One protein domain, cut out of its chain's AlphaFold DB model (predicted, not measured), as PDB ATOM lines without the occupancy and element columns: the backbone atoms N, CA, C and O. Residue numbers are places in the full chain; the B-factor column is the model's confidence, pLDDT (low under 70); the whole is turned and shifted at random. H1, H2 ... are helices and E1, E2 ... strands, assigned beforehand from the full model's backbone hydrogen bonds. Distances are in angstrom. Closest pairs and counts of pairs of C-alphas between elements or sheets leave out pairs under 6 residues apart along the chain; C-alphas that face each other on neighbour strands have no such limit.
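This is residues 62 to 106, 122 to 166 and 174 to 250 of the 265 residues of an uncharacterized protein of Rhodococcus sp. ACS1 (UniProt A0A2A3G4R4). A strongly twisted sheet of five strands curls round one helix, H4, while H1, over E4 and E3, and H5, over E3 near one end of the domain, lie on the opposite face. Beside the E2 edge, H2 and the end of H3 meet in a corner. The printed part has 167 residues, with named elements in the order H1, H2, H3, E1, E2, H4, E3, E4, H5, E5; the class is mixed. The sheet is mixed, in the order E2, E1, E4, E3, E5. The whole is compact, with a radius of gyration of the C-alphas of 16.8 A and spans of 52 by 49 by 28 A.

H1, residues 67 to 78, begins at C-alpha 67 (219.660, 181.180, 74.183) and is 17.1 A long. H2 is residues 86 to 92. H3, residues 124 to 140, is 24.2 A long. E1 is residues 147 to 150, E2 is residues 175 to 180, and H4 is residues 187 to 198. E3, residues 212 to 218, is 19.6 A long, and E4, residues 221 to 227, is 18.8 A long. H5 is residues 229 to 238, and E5, residues 246 to 249, ends at C-alpha 249 (214.921, 178.648, 51.432).

E1 and E4 are parallel, with N 149 and O 222 at 2.9 A. E2 and E1 are antiparallel, with N 148 and O 179 at 2.8 A. E3 and E4 form a hairpin, with N 216 and O 223 at 2.8 A. E3 and E5 are antiparallel, with N 213 and O 248 at 2.9 A. Three layers, helices on both faces of the sheet, are H1 and H5, the sheet, and H4. H4 comes closest to E5 at the C-alphas of Arg 192 and Val 248, 5.7 A. H1 is over E4 and E3 at a height over the sheet of 9.7 A. There are two split strand-helix-strand units, each two strands of the sheet that are not neighbours, with a helix between them along the chain: E2, H4, E3, with E1 and E4 between the two strands in the sheet, and E4, H5, E5, with E3 between them; both crossovers are right-handed. H3 only grazes the sheet with residues 134 to 140. H2 and H3 only just touch, with 3 pairs of C-alphas within 8 A, the closest those of Ser 86 and Val 139, 6.7 A. Every O i to N i+4 pair is within hydrogen-bond range in H2, H3, H4 and H5; in H1, 7 of 8 are.

The C-alphas of Lys 106 and Met 166, the two farthest apart, are 52.1 A apart. Residues 107 to 121 and 167 to 173 are not printed; the gaps are 14.0 A from C-alpha 106 to C-alpha 122 and 12.5 A from C-alpha 166 to C-alpha 174. Of the links printed whole, H4 to E3 is long. The mean pLDDT of the printed part is 75.6, and 55 residues are under 70, among them 93 to 106 and 122 to 145.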
ATOM      1  N   GLY A  62     222.815 172.329  67.484       60.22
ATOM      2  CA  GLY A  62     223.255 173.605  68.037       60.22
ATOM      3  C   GLY A  62     222.171 174.424  68.750       60.22
ATOM      4  O   GLY A  62     222.498 175.322  69.521       60.22
ATOM      5  N   VAL A  63     220.885 174.136  68.524       67.94
ATOM      6  CA  VAL A  63     219.761 174.995  68.960       67.94
ATOM      7  C   VAL A  63     219.757 175.241  70.463       67.94
ATOM      8  O   VAL A  63     219.550 176.371  70.898       67.94
ATOM      9  N   ARG A  64     220.020 174.203  71.265       70.50
ATOM     10  CA  ARG A  64     220.015 174.307  72.732       70.50
ATOM     11  C   ARG A  64     221.178 175.125  73.290       70.50
ATOM     12  O   ARG A  64     221.075 175.627  74.403       70.50
ATOM     13  N   PHE A  65     222.256 175.292  72.529       69.19
ATOM     14  CA  PHE A  65     223.392 176.117  72.940       69.19
ATOM     15  C   PHE A  65     223.144 177.610  72.713       69.19
ATOM     16  O   PHE A  65     223.816 178.436  73.326       69.19
ATOM     17  N   HIS A  66     222.169 177.966  71.872       77.56
ATOM     18  CA  HIS A  66     221.854 179.351  71.561       77.56
ATOM     19  C   HIS A  66     220.617 179.829  72.341       77.56
ATOM     20  O   HIS A  66     219.505 179.386  72.037       77.56
ATOM     21  N   PRO A  67     220.745 180.794  73.276       82.31
ATOM     22  CA  PRO A  67     219.660 181.180  74.183       82.31
ATOM     23  C   PRO A  67     218.343 181.530  73.479       82.31
ATOM     24  O   PRO A  67     217.309 180.962  73.810       82.31
ATOM     25  N   ARG A  68     218.383 182.377  72.437       85.56
ATOM     26  CA  ARG A  68     217.170 182.797  71.697       85.56
ATOM     27  C   ARG A  68     216.489 181.661  70.926       85.56
ATOM     28  O   ARG A  68     215.285 181.718  70.711       85.56
ATOM     29  N   LEU A  69     217.250 180.663  70.470       82.31
ATOM     30  CA  LEU A  69     216.702 179.523  69.731       82.31
ATOM     31  C   LEU A  69     216.157 178.477  70.701       82.31
ATOM     32  O   LEU A  69     215.112 177.894  70.431       82.31
ATOM     33  N   SER A  70     216.816 178.286  71.848       82.25
ATOM     34  CA  SER A  70     216.276 177.461  72.927       82.25
ATOM     35  C   SER A  70     214.962 178.029  73.459       82.25
ATOM     36  O   SER A  70     214.001 177.282  73.570       82.25
ATOM     37  N   GLU A  71     214.896 179.338  73.721       87.56
ATOM     38  CA  GLU A  71     213.671 180.011  74.175       87.56
ATOM     39  C   GLU A  71     212.543 179.894  73.143       87.56
ATOM     40  O   GLU A  71     211.426 179.518  73.489       87.56
ATOM     41  N   ALA A  72     212.842 180.133  71.861       89.38
ATOM     42  CA  ALA A  72     211.869 179.967  70.783       89.38
ATOM     43  C   ALA A  72     211.358 178.520  70.676       89.38
ATOM     44  O   ALA A  72     210.173 178.301  70.425       89.38
ATOM     45  N   LEU A  73     212.229 177.529  70.887       85.69
ATOM     46  CA  LEU A  73     211.845 176.121  70.904       85.69
ATOM     47  C   LEU A  73     210.968 175.778  72.112       85.69
ATOM     48  O   LEU A  73     209.980 175.068  71.952       85.69
ATOM     49  N   ASP A  74     211.315 176.264  73.302       85.94
ATOM     50  CA  ASP A  74     210.522 176.015  74.507       85.94
ATOM     51  C   ASP A  74     209.129 176.644  74.376       85.94
ATOM     52  O   ASP A  74     208.135 175.962  74.612       85.94
ATOM     53  N   PHE A  75     209.041 177.868  73.846       88.62
ATOM     54  CA  PHE A  75     207.767 178.481  73.462       88.62
ATOM     55  C   PHE A  75     206.996 177.631  72.438       88.62
ATOM     56  O   PHE A  75     205.804 177.380  72.601       88.62
ATOM     57  N   ALA A  76     207.659 177.155  71.381       87.56
ATOM     58  CA  ALA A  76     207.003 176.385  70.326       87.56
ATOM     59  C   ALA A  76     206.432 175.043  70.818       87.56
ATOM     60  O   ALA A  76     205.409 174.582  70.304       87.56
ATOM     61  N   LYS A  77     207.049 174.436  71.837       82.88
ATOM     62  CA  LYS A  77     206.550 173.217  72.494       82.88
ATOM     63  C   LYS A  77     205.247 173.432  73.257       82.88
ATOM     64  O   LYS A  77     204.455 172.503  73.372       82.88
ATOM     65  N   GLU A  78     204.995 174.647  73.729       84.12
ATOM     66  CA  GLU A  78     203.744 175.004  74.404       84.12
ATOM     67  C   GLU A  78     202.599 175.287  73.414       84.12
ATOM     68  O   GLU A  78     201.428 175.331  73.804       84.12
ATOM     69  N   ILE A  79     202.896 175.444  72.116       82.25
ATOM     70  CA  ILE A  79     201.877 175.694  71.094       82.25
ATOM     71  C   ILE A  79     201.007 174.447  70.912       82.25
ATOM     72  O   ILE A  79     201.454 173.379  70.474       82.25
ATOM     73  N   ARG A  80     199.704 174.616  71.163       83.50
ATOM     74  CA  ARG A  80     198.703 173.602  70.835       83.50
ATOM     75  C   ARG A  80     198.672 173.390  69.325       83.50
ATOM     76  O   ARG A  80     198.327 174.298  68.565       83.50
ATOM     77  N   THR A  81     198.974 172.167  68.914       81.44
ATOM     78  CA  THR A  81     199.015 171.761  67.512       81.44
ATOM     79  C   THR A  81     198.048 170.612  67.247       81.44
ATOM     80  O   THR A  81     197.713 169.846  68.150       81.44
ATOM     81  N   THR A  82     197.557 170.517  66.013       82.38
ATOM     82  CA  THR A  82     196.707 169.407  65.559       82.38
ATOM     83  C   THR A  82     197.041 169.064  64.115       82.38
ATOM     84  O   THR A  82     197.252 169.959  63.295       82.38
ATOM     85  N   VAL A  83     197.054 167.771  63.791       81.94
ATOM     86  CA  VAL A  83     197.138 167.303  62.404       81.94
ATOM     87  C   VAL A  83     195.736 167.376  61.778       81.94
ATOM     88  O   VAL A  83     194.811 166.749  62.300       81.94
ATOM     89  N   PRO A  84     195.533 168.167  60.711       79.94
ATOM     90  CA  PRO A  84     194.232 168.330  60.079       79.94
ATOM     91  C   PRO A  84     193.847 167.106  59.246       79.94
ATOM     92  O   PRO A  84     194.690 166.283  58.892       79.94
ATOM     93  N   ASP A  85     192.559 167.001  58.906       81.50
ATOM     94  CA  ASP A  85     192.082 165.955  58.003       81.50
ATOM     95  C   ASP A  85     192.681 166.090  56.587       81.50
ATOM     96  O   ASP A  85     193.076 167.180  56.159       81.50
ATOM     97  N   SER A  86     192.754 164.971  55.856       76.00
ATOM     98  CA  SER A  86     193.365 164.929  54.520       76.00
ATOM     99  C   SER A  86     192.710 165.924  53.568       76.00
ATOM    100  O   SER A  86     193.408 166.659  52.881       76.00
ATOM    101  N   ARG A  87     191.382 166.059  53.607       80.19
ATOM    102  CA  ARG A  87     190.652 167.022  52.776       80.19
ATOM    103  C   ARG A  87     191.074 168.469  53.050       80.19
ATOM    104  O   ARG A  87     191.242 169.235  52.104       80.19
ATOM    105  N   TRP A  88     191.271 168.860  54.309       85.19
ATOM    106  CA  TRP A  88     191.778 170.195  54.635       85.19
ATOM    107  C   TRP A  88     193.181 170.415  54.057       85.19
ATOM    108  O   TRP A  88     193.435 171.487  53.508       85.19
ATOM    109  N   LEU A  89     194.067 169.413  54.129       78.62
ATOM    110  CA  LEU A  89     195.414 169.482  53.541       78.62
ATOM    111  C   LEU A  89     195.362 169.635  52.019       78.62
ATOM    112  O   LEU A  89     196.115 170.434  51.466       78.62
ATOM    113  N   GLU A  90     194.454 168.923  51.351       74.62
ATOM    114  CA  GLU A  90     194.253 169.031  49.905       74.62
ATOM    115  C   GLU A  90     193.711 170.411  49.497       74.62
ATOM    116  O   GLU A  90     194.202 171.011  48.542       74.62
ATOM    117  N   GLU A  91     192.720 170.938  50.223       77.88
ATOM    118  CA  GLU A  91     192.047 172.201  49.886       77.88
ATOM    119  C   GLU A  91     192.865 173.444  50.287       77.88
ATOM    120  O   GLU A  91     192.865 174.449  49.575       77.88
ATOM    121  N   ASN A  92     193.554 173.395  51.432       76.81
ATOM    122  CA  ASN A  92     194.179 174.566  52.062       76.81
ATOM    123  C   ASN A  92     195.692 174.449  52.178       76.81
ATOM    124  O   ASN A  92     196.372 175.471  52.128       76.81
ATOM    125  N   GLY A  93     196.225 173.232  52.315       65.69
ATOM    126  CA  GLY A  93     197.661 173.014  52.459       65.69
ATOM    127  C   GLY A  93     198.453 173.459  51.233       65.69
ATOM    128  O   GLY A  93     199.638 173.749  51.368       65.69
ATOM    129  N   ARG A  94     197.810 173.537  50.053       64.69
ATOM    130  CA  ARG A  94     198.428 173.907  48.760       64.69
ATOM    131  C   ARG A  94     199.710 173.129  48.450       64.69
ATOM    132  O   ARG A  94     200.502 173.530  47.605       64.69
ATOM    133  N   ILE A  95     199.894 171.995  49.115       59.69
ATOM    134  CA  ILE A  95     200.931 171.026  48.822       59.69
ATOM    135  C   ILE A  95     200.525 170.438  47.476       59.69
ATOM    136  O   ILE A  95     199.593 169.644  47.406       59.69
ATOM    137  N   ASP A  96     201.146 170.891  46.389       53.75
ATOM    138  CA  ASP A  96     200.845 170.379  45.056       53.75
ATOM    139  C   ASP A  96     201.500 169.004  44.870       53.75
ATOM    140  O   ASP A  96     202.633 168.865  44.408       53.75
ATOM    141  N   TYR A  97     200.797 167.966  45.320       52.38
ATOM    142  CA  TYR A  97     201.241 166.577  45.228       52.38
ATOM    143  C   TYR A  97     200.865 165.915  43.889       52.38
ATOM    144  O   TYR A  97     201.403 164.857  43.564       52.38
ATOM    145  N   LEU A  98     199.970 166.523  43.095       44.25
ATOM    146  CA  LEU A  98     199.472 165.957  41.832       44.25
ATOM    147  C   LEU A  98     200.287 166.403  40.611       44.25
ATOM    148  O   LEU A  98     200.442 165.614  39.677       44.25
ATOM    149  N   HIS A  99     200.861 167.611  40.611       47.06
ATOM    150  CA  HIS A  99     201.602 168.153  39.458       47.06
ATOM    151  C   HIS A  99     203.115 167.895  39.537       47.06
ATOM    152  O   HIS A  99     203.961 168.696  39.145       47.06
ATOM    153  N   SER A 100     203.441 166.702  40.020       41.38
ATOM    154  CA  SER A 100     204.780 166.159  40.202       41.38
ATOM    155  C   SER A 100     205.563 166.023  38.878       41.38
ATOM    156  O   SER A 100     205.249 165.149  38.064       41.38
ATOM    157  N   ASN A 101     206.667 166.766  38.697       40.16
ATOM    158  CA  ASN A 101     207.727 166.361  37.761       40.16
ATOM    159  C   ASN A 101     208.533 165.206  38.376       40.16
ATOM    160  O   ASN A 101     209.332 165.402  39.288       40.16
ATOM    161  N   LEU A 102     208.270 163.994  37.895       38.75
ATOM    162  CA  LEU A 102     208.804 162.727  38.404       38.75
ATOM    163  C   LEU A 102     210.351 162.666  38.404       38.75
ATOM    164  O   LEU A 102     210.974 163.263  37.521       38.75
ATOM    165  N   PRO A 103     210.966 161.840  39.279       35.78
ATOM    166  CA  PRO A 103     212.424 161.646  39.392       35.78
ATOM    167  C   PRO A 103     213.137 161.192  38.102       35.78
ATOM    168  O   PRO A 103     214.353 161.289  37.996       35.78
ATOM    169  N   GLY A 104     212.392 160.738  37.089       36.78
ATOM    170  CA  GLY A 104     212.929 160.341  35.785       36.78
ATOM    171  C   GLY A 104     213.001 161.448  34.724       36.78
ATOM    172  O   GLY A 104     213.497 161.188  33.627       36.78
ATOM    173  N   ARG A 105     212.509 162.670  34.983       38.00
ATOM    174  CA  ARG A 105     212.657 163.772  34.019       38.00
ATOM    175  C   ARG A 105     213.987 164.483  34.250       38.00
ATOM    176  O   ARG A 105     214.135 165.279  35.172       38.00
ATOM    177  N   LYS A 106     214.942 164.241  33.348       35.50
ATOM    178  CA  LYS A 106     216.044 165.175  33.076       35.50
ATOM    179  C   LYS A 106     215.440 166.581  32.947       35.50
ATOM    180  O   LYS A 106     214.352 166.707  32.380       35.50
ATOM    181  N   MET A 122     204.892 157.816  32.746       40.88
ATOM    182  CA  MET A 122     204.851 156.857  33.844       40.88
ATOM    183  C   MET A 122     203.396 156.802  34.307       40.88
ATOM    184  O   MET A 122     202.672 157.790  34.174       40.88
ATOM    185  N   ASP A 123     202.958 155.647  34.800       48.25
ATOM    186  CA  ASP A 123     201.572 155.434  35.210       48.25
ATOM    187  C   ASP A 123     201.232 156.310  36.429       48.25
ATOM    188  O   ASP A 123     201.587 156.011  37.572       48.25
ATOM    189  N   HIS A 124     200.609 157.458  36.154       48.72
ATOM    190  CA  HIS A 124     200.251 158.472  37.142       48.72
ATOM    191  C   HIS A 124     199.279 157.934  38.203       48.72
ATOM    192  O   HIS A 124     199.267 158.451  39.318       48.72
ATOM    193  N   ALA A 125     198.479 156.907  37.891       46.22
ATOM    194  CA  ALA A 125     197.415 156.437  38.773       46.22
ATOM    195  C   ALA A 125     197.952 155.699  40.012       46.22
ATOM    196  O   ALA A 125     197.614 156.077  41.134       46.22
ATOM    197  N   CYS A 126     198.853 154.723  39.837       48.59
ATOM    198  CA  CYS A 126     199.400 153.936  40.951       48.59
ATOM    199  C   CYS A 126     200.151 154.797  41.984       48.59
ATOM    200  O   CYS A 126     200.090 154.536  43.180       48.59
ATOM    201  N   ARG A 127     200.816 155.874  41.544       58.25
ATOM    202  CA  ARG A 127     201.592 156.754  42.438       58.25
ATOM    203  C   ARG A 127     200.729 157.721  43.249       58.25
ATOM    204  O   ARG A 127     201.123 158.113  44.344       58.25
ATOM    205  N   VAL A 128     199.558 158.097  42.733       58.44
ATOM    206  CA  VAL A 128     198.587 158.914  43.479       58.44
ATOM    207  C   VAL A 128     197.974 158.105  44.621       58.44
ATOM    208  O   VAL A 128     197.749 158.651  45.698       58.44
ATOM    209  N   GLU A 129     197.734 156.811  44.412       61.72
ATOM    210  CA  GLU A 129     197.235 155.910  45.456       61.72
ATOM    211  C   GLU A 129     198.271 155.694  46.567       61.72
ATOM    212  O   GLU A 129     197.926 155.840  47.739       61.72
ATOM    213  N   ASP A 130     199.542 155.464  46.220       58.72
ATOM    214  CA  ASP A 130     200.634 155.340  47.198       58.72
ATOM    215  C   ASP A 130     200.818 156.617  48.032       58.72
ATOM    216  O   ASP A 130     200.996 156.558  49.252       58.72
ATOM    217  N   PHE A 131     200.741 157.789  47.394       64.44
ATOM    218  CA  PHE A 131     200.819 159.066  48.101       64.44
ATOM    219  C   PHE A 131     199.626 159.272  49.036       64.44
ATOM    220  O   PHE A 131     199.821 159.615  50.202       64.44
ATOM    221  N   ARG A 132     198.398 159.049  48.551       65.38
ATOM    222  CA  ARG A 132     197.182 159.163  49.373       65.38
ATOM    223  C   ARG A 132     197.245 158.233  50.571       65.38
ATOM    224  O   ARG A 132     196.955 158.665  51.679       65.38
ATOM    225  N   LEU A 133     197.715 157.005  50.373       65.44
ATOM    226  CA  LEU A 133     197.950 156.062  51.458       65.44
ATOM    227  C   LEU A 133     198.987 156.599  52.457       65.44
ATOM    228  O   LEU A 133     198.767 156.531  53.663       65.44
ATOM    229  N   GLY A 134     200.097 157.164  51.978       66.56
ATOM    230  CA  GLY A 134     201.115 157.787  52.826       66.56
ATOM    231  C   GLY A 134     200.591 158.985  53.624       66.56
ATOM    232  O   GLY A 134     200.932 159.135  54.797       66.56
ATOM    233  N   LEU A 135     199.743 159.813  53.014       68.94
ATOM    234  CA  LEU A 135     199.091 160.947  53.664       68.94
ATOM    235  C   LEU A 135     198.050 160.483  54.687       68.94
ATOM    236  O   LEU A 135     198.037 160.987  55.805       68.94
ATOM    237  N   ASP A 136     197.236 159.486  54.350       68.31
ATOM    238  CA  ASP A 136     196.261 158.889  55.261       68.31
ATOM    239  C   ASP A 136     196.955 158.254  56.468       68.31
ATOM    240  O   ASP A 136     196.502 158.429  57.599       68.31
ATOM    241  N   ILE A 137     198.088 157.574  56.266       67.44
ATOM    242  CA  ILE A 137     198.942 157.094  57.361       67.44
ATOM    243  C   ILE A 137     199.493 158.275  58.161       67.44
ATOM    244  O   ILE A 137     199.545 158.201  59.383       67.44
ATOM    245  N   GLY A 138     199.877 159.375  57.516       67.44
ATOM    246  CA  GLY A 138     200.375 160.557  58.213       67.44
ATOM    247  C   GLY A 138     199.315 161.263  59.072       67.44
ATOM    248  O   GLY A 138     199.611 161.750  60.160       67.44
ATOM    249  N   VAL A 139     198.066 161.286  58.605       69.00
ATOM    250  CA  VAL A 139     196.929 161.930  59.280       69.00
ATOM    251  C   VAL A 139     196.295 161.023  60.341       69.00
ATOM    252  O   VAL A 139     195.890 161.496  61.399       69.00
ATOM    253  N   THR A 140     196.183 159.720  60.068       68.38
ATOM    254  CA  THR A 140     195.441 158.753  60.907       68.38
ATOM    255  C   THR A 140     196.329 157.730  61.621       68.38
ATOM    256  O   THR A 140     195.825 156.853  62.333       68.38
ATOM    257  N   GLY A 141     197.642 157.807  61.403       59.41
ATOM    258  CA  GLY A 141     198.641 156.897  61.948       59.41
ATOM    259  C   GLY A 141     198.827 157.008  63.461       59.41
ATOM    260  O   GLY A 141     198.191 157.822  64.131       59.41
ATOM    261  N   PRO A 142     199.678 156.143  64.038       55.34
ATOM    262  CA  PRO A 142     199.976 156.183  65.464       55.34
ATOM    263  C   PRO A 142     200.658 157.500  65.858       55.34
ATOM    264  O   PRO A 142     201.271 158.172  65.037       55.34
ATOM    265  N   VAL A 143     200.596 157.838  67.145       50.94
ATOM    266  CA  VAL A 143     201.318 158.980  67.732       50.94
ATOM    267  C   VAL A 143     202.802 158.897  67.367       50.94
ATOM    268  O   VAL A 143     203.402 157.827  67.495       50.94
ATOM    269  N   GLY A 144     203.372 160.017  66.914       51.41
ATOM    270  CA  GLY A 144     204.761 160.089  66.463       51.41
ATOM    271  C   GLY A 144     204.972 160.099  64.953       51.41
ATOM    272  O   GLY A 144     206.108 159.962  64.500       51.41
ATOM    273  N   VAL A 145     203.910 160.256  64.153       66.88
ATOM    274  CA  VAL A 145     204.079 160.614  62.738       66.88
ATOM    275  C   VAL A 145     204.889 161.906  62.653       66.88
ATOM    276  O   VAL A 145     204.571 162.895  63.314       66.88
ATOM    277  N   ARG A 146     205.916 161.894  61.799       76.25
ATOM    278  CA  ARG A 146     206.729 163.073  61.502       76.25
ATOM    279  C   ARG A 146     205.848 164.211  61.012       76.25
ATOM    280  O   ARG A 146     205.096 164.035  60.051       76.25
ATOM    281  N   CYS A 147     205.985 165.380  61.612       85.94
ATOM    282  CA  CYS A 147     205.271 166.564  61.169       85.94
ATOM    283  C   CYS A 147     206.155 167.807  61.196       85.94
ATOM    284  O   CYS A 147     207.174 167.868  61.886       85.94
ATOM    285  N   VAL A 148     205.753 168.802  60.411       89.94
ATOM    286  CA  VAL A 148     206.343 170.137  60.414       89.94
ATOM    287  C   VAL A 148     205.326 171.126  60.958       89.94
ATOM    288  O   VAL A 148     204.181 171.164  60.506       89.94
ATOM    289  N   VAL A 149     205.752 171.939  61.917       92.25
ATOM    290  CA  VAL A 149     204.954 173.019  62.501       92.25
ATOM    291  C   VAL A 149     205.611 174.342  62.142       92.25
ATOM    292  O   VAL A 149     206.738 174.613  62.554       92.25
ATOM    293  N   LEU A 150     204.906 175.177  61.382       95.19
ATOM    294  CA  LEU A 150     205.337 176.544  61.104       95.19
ATOM    295  C   LEU A 150     205.052 177.430  62.323       95.19
ATOM    296  O   LEU A 150     203.896 177.615  62.699       95.19
ATOM    297  N   VAL A 151     206.100 177.998  62.919       95.38
ATOM    298  CA  VAL A 151     206.003 178.912  64.065       95.38
ATOM    299  C   VAL A 151     205.921 180.353  63.562       95.38
ATOM    300  O   VAL A 151     206.867 181.137  63.657       95.38
ATOM    301  N   ASP A 152     204.763 180.685  63.002       93.75
ATOM    302  CA  ASP A 152     204.398 182.019  62.526       93.75
ATOM    303  C   ASP A 152     203.066 182.429  63.185       93.75
ATOM    304  O   ASP A 152     202.156 181.599  63.256       93.75
ATOM    305  N   PRO A 153     202.896 183.669  63.681       88.75
ATOM    306  CA  PRO A 153     201.623 184.112  64.260       88.75
ATOM    307  C   PRO A 153     200.426 184.046  63.302       88.75
ATOM    308  O   PRO A 153     199.286 183.995  63.760       88.75
ATOM    309  N   LEU A 154     200.674 184.047  61.990       87.75
ATOM    310  CA  LEU A 154     199.667 183.874  60.943       87.75
ATOM    311  C   LEU A 154     199.692 182.465  60.335       87.75
ATOM    312  O   LEU A 154     199.098 182.242  59.276       87.75
ATOM    313  N   ALA A 155     200.357 181.507  60.992       90.44
ATOM    314  CA  ALA A 155     200.333 180.116  60.573       90.44
ATOM    315  C   ALA A 155     198.884 179.599  60.499       90.44
ATOM    316  O   ALA A 155     198.039 179.974  61.323       90.44
ATOM    317  N   PRO A 156     198.575 178.712  59.536       89.25
ATOM    318  CA  PRO A 156     197.248 178.140  59.419       89.25
ATOM    319  C   PRO A 156     196.815 177.463  60.717       89.25
ATOM    320  O   PRO A 156     197.575 176.717  61.340       89.25
ATOM    321  N   THR A 157     195.562 177.700  61.096       89.56
ATOM    322  CA  THR A 157     194.932 177.027  62.227       89.56
ATOM    323  C   THR A 157     193.813 176.118  61.749       89.56
ATOM    324  O   THR A 157     193.174 176.356  60.722       89.56
ATOM    325  N   TYR A 158     193.588 175.050  62.503       84.56
ATOM    326  CA  TYR A 158     192.566 174.062  62.215       84.56
ATOM    327  C   TYR A 158     191.800 173.698  63.483       84.56
ATOM    328  O   TYR A 158     192.380 173.493  64.556       84.56
ATOM    329  N   THR A 159     190.482 173.599  63.322       83.00
ATOM    330  CA  THR A 159     189.564 173.043  64.312       83.00
ATOM    331  C   THR A 159     189.036 171.719  63.760       83.00
ATOM    332  O   THR A 159     188.347 171.742  62.734       83.00
ATOM    333  N   PRO A 160     189.322 170.576  64.413       71.94
ATOM    334  CA  PRO A 160     188.790 169.280  64.013       71.94
ATOM    335  C   PRO A 160     187.286 169.303  63.802       71.94
ATOM    336  O   PRO A 160     186.542 169.865  64.608       71.94
ATOM    337  N   LYS A 161     186.819 168.653  62.737       69.62
ATOM    338  CA  LYS A 161     185.394 168.345  62.590       69.62
ATOM    339  C   LYS A 161     185.043 167.195  63.545       69.62
ATOM    340  O   LYS A 161     185.885 166.361  63.850       69.62
ATOM    341  N   LEU A 162     183.815 167.218  64.062       60.28
ATOM    342  CA  LEU A 162     183.269 166.313  65.085       60.28
ATOM    343  C   LEU A 162     183.669 164.820  64.940       60.28
ATOM    344  O   LEU A 162     183.838 164.346  63.816       60.28
ATOM    345  N   PRO A 163     183.677 164.047  66.051       49.94
ATOM    346  CA  PRO A 163     183.232 164.435  67.395       49.94
ATOM    347  C   PRO A 163     184.329 165.127  68.218       49.94
ATOM    348  O   PRO A 163     185.456 164.649  68.314       49.94
ATOM    349  N   TRP A 164     183.984 166.257  68.839       55.50
ATOM    350  CA  TRP A 164     184.907 167.044  69.655       55.50
ATOM    351  C   TRP A 164     185.134 166.406  71.019       55.50
ATOM    352  O   TRP A 164     184.200 165.929  71.665       55.50
ATOM    353  N   SER A 165     186.373 166.471  71.500       43.16
ATOM    354  CA  SER A 165     186.644 166.347  72.923       43.16
ATOM    355  C   SER A 165     186.801 167.728  73.533       43.16
ATOM    356  O   SER A 165     187.727 168.462  73.192       43.16
ATOM    357  N   MET A 166     185.851 168.027  74.407       44.09
ATOM    358  CA  MET A 166     185.655 169.259  75.158       44.09
ATOM    359  C   MET A 166     186.968 169.724  75.814       44.09
ATOM    360  O   MET A 166     187.658 168.924  76.451       44.09
ATOM    361  N   PRO A 174     190.487 176.500  67.755       79.81
ATOM    362  CA  PRO A 174     191.495 176.374  66.709       79.81
ATOM    363  C   PRO A 174     192.882 176.117  67.306       79.81
ATOM    364  O   PRO A 174     193.201 176.566  68.409       79.81
ATOM    365  N   SER A 175     193.703 175.380  66.571       84.06
ATOM    366  CA  SER A 175     195.080 175.046  66.945       84.06
ATOM    367  C   SER A 175     195.986 175.155  65.730       84.06
ATOM    368  O   SER A 175     195.499 175.046  64.604       84.06
ATOM    369  N   VAL A 176     197.282 175.384  65.940       87.12
ATOM    370  CA  VAL A 176     198.240 175.493  64.833       87.12
ATOM    371  C   VAL A 176     198.318 174.158  64.095       87.12
ATOM    372  O   VAL A 176     198.334 173.086  64.705       87.12
ATOM    373  N   VAL A 177     198.337 174.215  62.770       87.94
ATOM    374  CA  VAL A 177     198.411 173.013  61.941       87.94
ATOM    375  C   VAL A 177     199.799 172.379  62.043       87.94
ATOM    376  O   VAL A 177     200.814 173.014  61.755       87.94
ATOM    377  N   ALA A 178     199.826 171.097  62.404       89.19
ATOM    378  CA  ALA A 178     200.982 170.231  62.225       89.19
ATOM    379  C   ALA A 178     200.848 169.507  60.881       89.19
ATOM    380  O   ALA A 178     199.965 168.667  60.702       89.19
ATOM    381  N   PHE A 179     201.708 169.841  59.923       89.19
ATOM    382  CA  PHE A 179     201.673 169.249  58.589       89.19
ATOM    383  C   PHE A 179     202.377 167.894  58.617       89.19
ATOM    384  O   PHE A 179     203.579 167.860  58.894       89.19
ATOM    385  N   PRO A 180     201.681 166.778  58.352       85.44
ATOM    386  CA  PRO A 180     202.320 165.473  58.345       85.44
ATOM    387  C   PRO A 180     203.336 165.413  57.202       85.44
ATOM    388  O   PRO A 180     203.119 166.002  56.144       85.44
ATOM    389  N   VAL A 181     204.435 164.691  57.406       79.31
ATOM    390  CA  VAL A 181     205.400 164.365  56.356       79.31
ATOM    391  C   VAL A 181     204.954 163.046  55.729       79.31
ATOM    392  O   VAL A 181     205.116 162.002  56.372       79.31
ATOM    393  N   PRO A 182     204.387 163.057  54.506       73.69
ATOM    394  CA  PRO A 182     203.935 161.830  53.865       73.69
ATOM    395  C   PRO A 182     205.096 160.850  53.697       73.69
ATOM    396  O   PRO A 182     206.273 161.237  53.712       73.69
ATOM    397  N   PHE A 183     204.766 159.571  53.496       68.69
ATOM    398  CA  PHE A 183     205.746 158.600  53.005       68.69
ATOM    399  C   PHE A 183     206.536 159.230  51.851       68.69
ATOM    400  O   PHE A 183     205.923 159.989  51.110       68.69
ATOM    401  N   GLY A 184     207.857 158.969  51.769       62.97
ATOM    402  CA  GLY A 184     208.861 159.421  50.770       62.97
ATOM    403  C   GLY A 184     209.015 160.927  50.502       62.97
ATOM    404  O   GLY A 184     209.651 161.301  49.519       62.97
ATOM    405  N   TYR A 185     208.398 161.772  51.330       71.25
ATOM    406  CA  TYR A 185     208.756 163.182  51.450       71.25
ATOM    407  C   TYR A 185     209.763 163.341  52.599       71.25
ATOM    408  O   TYR A 185     209.717 162.627  53.614       71.25
ATOM    409  N   SER A 186     210.648 164.320  52.461       74.62
ATOM    410  CA  SER A 186     211.525 164.819  53.511       74.62
ATOM    411  C   SER A 186     210.856 165.940  54.309       74.62
ATOM    412  O   SER A 186     210.006 166.687  53.816       74.62
ATOM    413  N   THR A 187     211.281 166.090  55.563       79.62
ATOM    414  CA  THR A 187     210.889 167.206  56.435       79.62
ATOM    415  C   THR A 187     211.217 168.558  55.798       79.62
ATOM    416  O   THR A 187     210.402 169.475  55.841       79.62
ATOM    417  N   GLU A 188     212.386 168.681  55.161       80.50
ATOM    418  CA  GLU A 188     212.822 169.924  54.514       80.50
ATOM    419  C   GLU A 188     211.898 170.334  53.374       80.50
ATOM    420  O   GLU A 188     211.597 171.514  53.217       80.50
ATOM    421  N   ARG A 189     211.424 169.366  52.591       79.06
ATOM    422  CA  ARG A 189     210.510 169.617  51.481       79.06
ATOM    423  C   ARG A 189     209.175 170.161  51.968       79.06
ATOM    424  O   ARG A 189     208.725 171.188  51.463       79.06
ATOM    425  N   VAL A 190     208.573 169.513  52.967       82.19
ATOM    426  CA  VAL A 190     207.346 170.024  53.596       82.19
ATOM    427  C   VAL A 190     207.610 171.426  54.146       82.19
ATOM    428  O   VAL A 190     206.876 172.354  53.830       82.19
ATOM    429  N   ALA A 191     208.716 171.625  54.863       87.06
ATOM    430  CA  ALA A 191     209.071 172.925  55.416       87.06
ATOM    431  C   ALA A 191     209.247 174.033  54.361       87.06
ATOM    432  O   ALA A 191     208.745 175.135  54.565       87.06
ATOM    433  N   ARG A 192     209.894 173.765  53.220       83.56
ATOM    434  CA  ARG A 192     210.014 174.724  52.100       83.56
ATOM    435  C   ARG A 192     208.652 175.138  51.557       83.56
ATOM    436  O   ARG A 192     208.422 176.319  51.304       83.56
ATOM    437  N   GLN A 193     207.739 174.182  51.404       82.44
ATOM    438  CA  GLN A 193     206.380 174.482  50.955       82.44
ATOM    439  C   GLN A 193     205.644 175.360  51.968       82.44
ATOM    440  O   GLN A 193     205.019 176.346  51.581       82.44
ATOM    441  N   LEU A 194     205.779 175.062  53.264       87.81
ATOM    442  CA  LEU A 194     205.191 175.894  54.315       87.81
ATOM    443  C   LEU A 194     205.787 177.302  54.346       87.81
ATOM    444  O   LEU A 194     205.036 178.267  54.473       87.81
ATOM    445  N   MET A 195     207.109 177.428  54.189       89.31
ATOM    446  CA  MET A 195     207.779 178.728  54.111       89.31
ATOM    447  C   MET A 195     207.187 179.602  53.010       89.31
ATOM    448  O   MET A 195     206.892 180.768  53.239       89.31
ATOM    449  N   HIS A 196     206.962 179.042  51.832       85.06
ATOM    450  CA  HIS A 196     206.448 179.822  50.714       85.06
ATOM    451  C   HIS A 196     204.978 180.171  50.798       85.06
ATOM    452  O   HIS A 196     204.598 181.293  50.468       85.06
ATOM    453  N   TYR A 197     204.136 179.213  51.179       84.06
ATOM    454  CA  TYR A 197     202.698 179.446  51.156       84.06
ATOM    455  C   TYR A 197     202.213 180.216  52.375       84.06
ATOM    456  O   TYR A 197     201.209 180.920  52.273       84.06
ATOM    457  N   PHE A 198     202.893 180.062  53.512       89.38
ATOM    458  CA  PHE A 198     202.348 180.488  54.795       89.38
ATOM    459  C   PHE A 198     203.283 181.354  55.633       89.38
ATOM    460  O   PHE A 198     202.770 182.071  56.490       89.38
ATOM    461  N   ALA A 199     204.608 181.327  55.433       91.81
ATOM    462  CA  ALA A 199     205.465 182.211  56.219       91.81
ATOM    463  C   ALA A 199     205.210 183.666  55.828       91.81
ATOM    464  O   ALA A 199     205.254 184.046  54.658       91.81
ATOM    465  N   SER A 200     204.941 184.476  56.841       93.75
ATOM    466  CA  SER A 200     204.466 185.841  56.680       93.75
ATOM    467  C   SER A 200     205.426 186.849  57.298       93.75
ATOM    468  O   SER A 200     205.620 187.940  56.754       93.75
ATOM    469  N   GLN A 201     206.063 186.479  58.410       95.75
ATOM    470  CA  GLN A 201     206.906 187.387  59.169       95.75
ATOM    471  C   GLN A 201     207.995 186.677  59.962       95.75
ATOM    472  O   GLN A 201     207.899 185.504  60.298       95.75
ATOM    473  N   CYS A 202     209.046 187.422  60.295       96.00
ATOM    474  CA  CYS A 202     210.201 186.903  61.007       96.00
ATOM    475  C   CYS A 202     209.776 186.621  62.433       96.00
ATOM    476  O   CYS A 202     209.262 187.522  63.098       96.00
ATOM    477  N   HIS A 203     210.052 185.414  62.916       95.12
ATOM    478  CA  HIS A 203     209.688 185.014  64.267       95.12
ATOM    479  C   HIS A 203     210.224 186.001  65.320       95.12
ATOM    480  O   HIS A 203     209.525 186.352  66.263       95.12
ATOM    481  N   TRP A 204     211.443 186.514  65.125       94.06
ATOM    482  CA  TRP A 204     212.113 187.347  66.127       94.06
ATOM    483  C   TRP A 204     211.869 188.848  66.012       94.06
ATOM    484  O   TRP A 204     211.962 189.543  67.018       94.06
ATOM    485  N   CYS A 205     211.629 189.377  64.812       94.69
ATOM    486  CA  CYS A 205     211.513 190.828  64.615       94.69
ATOM    487  C   CYS A 205     210.236 191.268  63.895       94.69
ATOM    488  O   CYS A 205     210.028 192.465  63.717       94.69
ATOM    489  N   GLY A 206     209.395 190.329  63.452       94.69
ATOM    490  CA  GLY A 206     208.114 190.614  62.805       94.69
ATOM    491  C   GLY A 206     208.202 191.238  61.410       94.69
ATOM    492  O   GLY A 206     207.173 191.566  60.831       94.69
ATOM    493  N   CYS A 207     209.395 191.427  60.835       94.88
ATOM    494  CA  CYS A 207     209.502 191.959  59.473       94.88
ATOM    495  C   CYS A 207     209.043 190.923  58.433       94.88
ATOM    496  O   CYS A 207     209.174 189.729  58.672       94.88
ATOM    497  N   SER A 208     208.552 191.364  57.275       91.75
ATOM    498  CA  SER A 208     207.972 190.492  56.236       91.75
ATOM    499  C   SER A 208     208.980 189.925  55.228       91.75
ATOM    500  O   SER A 208     208.640 189.080  54.405       91.75
ATOM    501  N   GLY A 209     210.237 190.380  55.257       90.69
ATOM    502  CA  GLY A 209     211.289 189.865  54.382       90.69
ATOM    503  C   GLY A 209     211.836 188.537  54.899       90.69
ATOM    504  O   GLY A 209     212.811 188.548  55.651       90.69
ATOM    505  N   ILE A 210     211.225 187.419  54.494       92.94
ATOM    506  CA  ILE A 210     211.540 186.061  54.971       92.94
ATOM    507  C   ILE A 210     212.202 185.219  53.880       92.94
ATOM    508  O   ILE A 210     211.520 184.448  53.212       92.94
ATOM    509  N   PRO A 211     213.523 185.341  53.679       89.44
ATOM    510  CA  PRO A 211     214.242 184.517  52.717       89.44
ATOM    511  C   PRO A 211     214.471 183.079  53.200       89.44
ATOM    512  O   PRO A 211     214.687 182.204  52.364       89.44
ATOM    513  N   PHE A 212     214.446 182.820  54.514       91.50
ATOM    514  CA  PHE A 212     214.825 181.523  55.076       91.50
ATOM    515  C   PHE A 212     213.910 181.087  56.220       91.50
ATOM    516  O   PHE A 212     213.273 181.909  56.882       91.50
ATOM    517  N   GLY A 213     213.891 179.784  56.476       92.56
ATOM    518  CA  GLY A 213     213.321 179.176  57.671       92.56
ATOM    519  C   GLY A 213     214.356 178.317  58.386       92.56
ATOM    520  O   GLY A 213     215.079 177.554  57.743       92.56
ATOM    521  N   ILE A 214     214.429 178.441  59.708       91.38
ATOM    522  CA  ILE A 214     215.282 177.618  60.570       91.38
ATOM    523  C   ILE A 214     214.502 176.372  60.984       91.38
ATOM    524  O   ILE A 214     213.396 176.484  61.514       91.38
ATOM    525  N   LEU A 215     215.082 175.196  60.750       89.06
ATOM    526  CA  LEU A 215     214.517 173.911  61.155       89.06
ATOM    527  C   LEU A 215     215.045 173.508  62.522       89.06
ATOM    528  O   LEU A 215     216.253 173.504  62.743       89.06
ATOM    529  N   VAL A 216     214.151 173.115  63.418       83.94
ATOM    530  CA  VAL A 216     214.495 172.660  64.763       83.94
ATOM    531  C   VAL A 216     213.663 171.435  65.095       83.94
ATOM    532  O   VAL A 216     212.449 171.535  65.259       83.94
ATOM    533  N   SER A 217     214.302 170.276  65.214       78.06
ATOM    534  CA  SER A 217     213.592 169.046  65.565       78.06
ATOM    535  C   SER A 217     213.482 168.857  67.076       78.06
ATOM    536  O   SER A 217     214.391 169.186  67.839       78.06
ATOM    537  N   ALA A 218     212.345 168.313  67.498       72.50
ATOM    538  CA  ALA A 218     212.024 167.943  68.867       72.50
ATOM    539  C   ALA A 218     211.178 166.660  68.843       72.50
ATOM    540  O   ALA A 218     209.949 166.709  68.808       72.50
ATOM    541  N   GLY A 219     211.856 165.509  68.815       70.88
ATOM    542  CA  GLY A 219     211.224 164.221  68.523       70.88
ATOM    543  C   GLY A 219     210.597 164.226  67.126       70.88
ATOM    544  O   GLY A 219     211.143 164.832  66.206       70.88
ATOM    545  N   SER A 220     209.391 163.663  66.995       70.94
ATOM    546  CA  SER A 220     208.665 163.585  65.714       70.94
ATOM    547  C   SER A 220     208.222 164.930  65.130       70.94
ATOM    548  O   SER A 220     207.730 164.972  64.001       70.94
ATOM    549  N   VAL A 221     208.350 166.028  65.875       80.81
ATOM    550  CA  VAL A 221     207.934 167.358  65.427       80.81
ATOM    551  C   VAL A 221     209.159 168.154  65.004       80.81
ATOM    552  O   VAL A 221     210.111 168.317  65.764       80.81
ATOM    553  N   THR A 222     209.133 168.693  63.790       88.00
ATOM    554  CA  THR A 222     210.095 169.712  63.362       88.00
ATOM    555  C   THR A 222     209.428 171.074  63.344       88.00
ATOM    556  O   THR A 222     208.507 171.325  62.569       88.00
ATOM    557  N   TYR A 223     209.914 171.967  64.191       91.12
ATOM    558  CA  TYR A 223     209.509 173.359  64.204       91.12
ATOM    559  C   TYR A 223     210.277 174.132  63.142       91.12
ATOM    560  O   TYR A 223     211.493 174.003  62.995       91.12
ATOM    561  N   LEU A 224     209.540 174.935  62.395       94.38
ATOM    562  CA  LEU A 224     210.040 175.783  61.332       94.38
ATOM    563  C   LEU A 224     209.854 177.236  61.754       94.38
ATOM    564  O   LEU A 224     208.722 177.698  61.890       94.38
ATOM    565  N   PHE A 225     210.958 177.954  61.940       95.00
ATOM    566  CA  PHE A 225     210.956 179.357  62.345       95.00
ATOM    567  C   PHE A 225     211.327 180.256  61.163       95.00
ATOM    568  O   PHE A 225     212.490 180.254  60.742       95.00
ATOM    569  N   PRO A 226     210.387 181.053  60.632       96.12
ATOM    570  CA  PRO A 226     210.689 182.075  59.640       96.12
ATOM    571  C   PRO A 226     211.738 183.064  60.145       96.12
ATOM    572  O   PRO A 226     211.599 183.638  61.230       96.12
ATOM    573  N   VAL A 227     212.777 183.310  59.349       94.88
ATOM    574  CA  VAL A 227     213.866 184.219  59.711       94.88
ATOM    575  C   VAL A 227     214.149 185.209  58.588       94.88
ATOM    576  O   VAL A 227     214.214 184.858  57.409       94.88
ATOM    577  N   CYS A 228     214.331 186.478  58.954       95.19
ATOM    578  CA  CYS A 228     214.797 187.488  58.015       95.19
ATOM    579  C   CYS A 228     216.312 187.427  57.824       95.19
ATOM    580  O   CYS A 228     217.031 186.898  58.670       95.19
ATOM    581  N   GLY A 229     216.816 188.033  56.745       90.50
ATOM    582  CA  GLY A 229     218.255 188.071  56.475       90.50
ATOM    583  C   GLY A 229     219.069 188.632  57.647       90.50
ATOM    584  O   GLY A 229     220.082 188.050  58.010       90.50
ATOM    585  N   THR A 230     218.609 189.712  58.288       92.75
ATOM    586  CA  THR A 230     219.319 190.339  59.418       92.75
ATOM    587  C   THR A 230     219.426 189.410  60.627       92.75
ATOM    588  O   THR A 230     220.531 189.168  61.099       92.75
ATOM    589  N   CYS A 231     218.309 188.844  61.098       91.81
ATOM    590  CA  CYS A 231     218.330 187.909  62.227       91.81
ATOM    591  C   CYS A 231     219.111 186.635  61.886       91.81
ATOM    592  O   CYS A 231     219.801 186.093  62.738       91.81
ATOM    593  N   TRP A 232     219.049 186.177  60.634       88.00
ATOM    594  CA  TRP A 232     219.854 185.051  60.175       88.00
ATOM    595  C   TRP A 232     221.357 185.328  60.292       88.00
ATOM    596  O   TRP A 232     222.097 184.496  60.816       88.00
ATOM    597  N   TRP A 233     221.810 186.503  59.849       86.50
ATOM    598  CA  TRP A 233     223.213 186.896  59.975       86.50
ATOM    599  C   TRP A 233     223.676 186.975  61.431       86.50
ATOM    600  O   TRP A 233     224.814 186.605  61.707       86.50
ATOM    601  N   GLU A 234     222.813 187.412  62.354       85.75
ATOM    602  CA  GLU A 234     223.107 187.374  63.794       85.75
ATOM    603  C   GLU A 234     223.392 185.940  64.253       85.75
ATOM    604  O   GLU A 234     224.472 185.682  64.779       85.75
ATOM    605  N   TYR A 235     222.500 184.992  63.945       81.19
ATOM    606  CA  TYR A 235     222.710 183.585  64.296       81.19
ATOM    607  C   TYR A 235     223.985 183.019  63.671       81.19
ATOM    608  O   TYR A 235     224.775 182.376  64.350       81.19
ATOM    609  N   MET A 236     224.252 183.292  62.394       77.50
ATOM    610  CA  MET A 236     225.464 182.789  61.738       77.50
ATOM    611  C   MET A 236     226.765 183.210  62.422       77.50
ATOM    612  O   MET A 236     227.727 182.442  62.408       77.50
ATOM    613  N   ASN A 237     226.794 184.399  63.026       76.44
ATOM    614  CA  ASN A 237     227.953 184.856  63.788       76.44
ATOM    615  C   ASN A 237     228.099 184.101  65.119       76.44
ATOM    616  O   ASN A 237     229.216 183.869  65.576       76.44
ATOM    617  N   ASP A 238     226.993 183.670  65.719       72.62
ATOM    618  CA  ASP A 238     227.001 182.930  66.983       72.62
ATOM    619  C   ASP A 238     227.361 181.444  66.792       72.62
ATOM    620  O   ASP A 238     227.876 180.797  67.705       72.62
ATOM    621  N   PHE A 239     227.162 180.903  65.585       68.56
ATOM    622  CA  PHE A 239     227.391 179.493  65.244       68.56
ATOM    623  C   PHE A 239     228.729 179.200  64.533       68.56
ATOM    624  O   PHE A 239     228.892 178.138  63.929       68.56
ATOM    625  N   HIS A 240     229.727 180.089  64.611       54.06
ATOM    626  CA  HIS A 240     231.053 179.855  64.017       54.06
ATOM    627  C   HIS A 240     231.699 178.532  64.494       54.06
ATOM    628  O   HIS A 240     232.230 178.455  65.600       54.06
ATOM    629  N   GLY A 241     231.725 177.501  63.637       58.34
ATOM    630  CA  GLY A 241     232.451 176.248  63.885       58.34
ATOM    631  C   GLY A 241     231.646 174.981  63.579       58.34
ATOM    632  O   GLY A 241     231.395 174.682  62.417       58.34
ATOM    633  N   ASP A 242     231.307 174.224  64.631       48.72
ATOM    634  CA  ASP A 242     230.882 172.811  64.573       48.72
ATOM    635  C   ASP A 242     229.370 172.581  64.818       48.72
ATOM    636  O   ASP A 242     228.914 171.439  64.860       48.72
ATOM    637  N   CYS A 243     228.575 173.639  65.011       50.91
ATOM    638  CA  CYS A 243     227.129 173.540  65.236       50.91
ATOM    639  C   CYS A 243     226.368 174.027  64.000       50.91
ATOM    640  O   CYS A 243     226.236 175.225  63.771       50.91
ATOM    641  N   GLU A 244     225.865 173.088  63.202       65.81
ATOM    642  CA  GLU A 244     225.134 173.394  61.973       65.81
ATOM    643  C   GLU A 244     223.648 173.636  62.276       65.81
ATOM    644  O   GLU A 244     222.961 172.766  62.817       65.81
ATOM    645  N   ILE A 245     223.142 174.825  61.935       73.44
ATOM    646  CA  ILE A 245     221.700 175.074  61.863       73.44
ATOM    647  C   ILE A 245     221.208 174.586  60.504       73.44
ATOM    648  O   ILE A 245     221.725 174.991  59.463       73.44
ATOM    649  N   SER A 246     220.172 173.754  60.505       81.12
ATOM    650  CA  SER A 246     219.480 173.370  59.276       81.12
ATOM    651  C   SER A 246     218.525 174.466  58.815       81.12
ATOM    652  O   SER A 246     217.755 175.017  59.605       81.12
ATOM    653  N   LEU A 247     218.554 174.754  57.514       85.25
ATOM    654  CA  LEU A 247     217.799 175.837  56.895       85.25
ATOM    655  C   LEU A 247     217.049 175.364  55.663       85.25
ATOM    656  O   LEU A 247     217.501 174.485  54.929       85.25
ATOM    657  N   VAL A 248     215.954 176.055  55.385       86.25
ATOM    658  CA  VAL A 248     215.222 175.964  54.126       86.25
ATOM    659  C   VAL A 248     215.065 177.348  53.510       86.25
ATOM    660  O   VAL A 248     214.867 178.333  54.219       86.25
ATOM    661  N   GLY A 249     215.180 177.425  52.186       83.69
ATOM    662  CA  GLY A 249     214.921 178.648  51.432       83.69
ATOM    663  C   GLY A 249     213.426 178.902  51.262       83.69
ATOM    664  O   GLY A 249     212.633 177.962  51.184       83.69
ATOM    665  N   ASN A 250     213.063 180.178  51.174       82.75
ATOM    666  CA  ASN A 250     211.752 180.649  50.731       82.75
ATOM    667  C   ASN A 250     211.810 181.125  49.265       82.75
ATOM    668  O   ASN A 250     211.386 182.225  48.919       82.75
TER     669      ASN A 250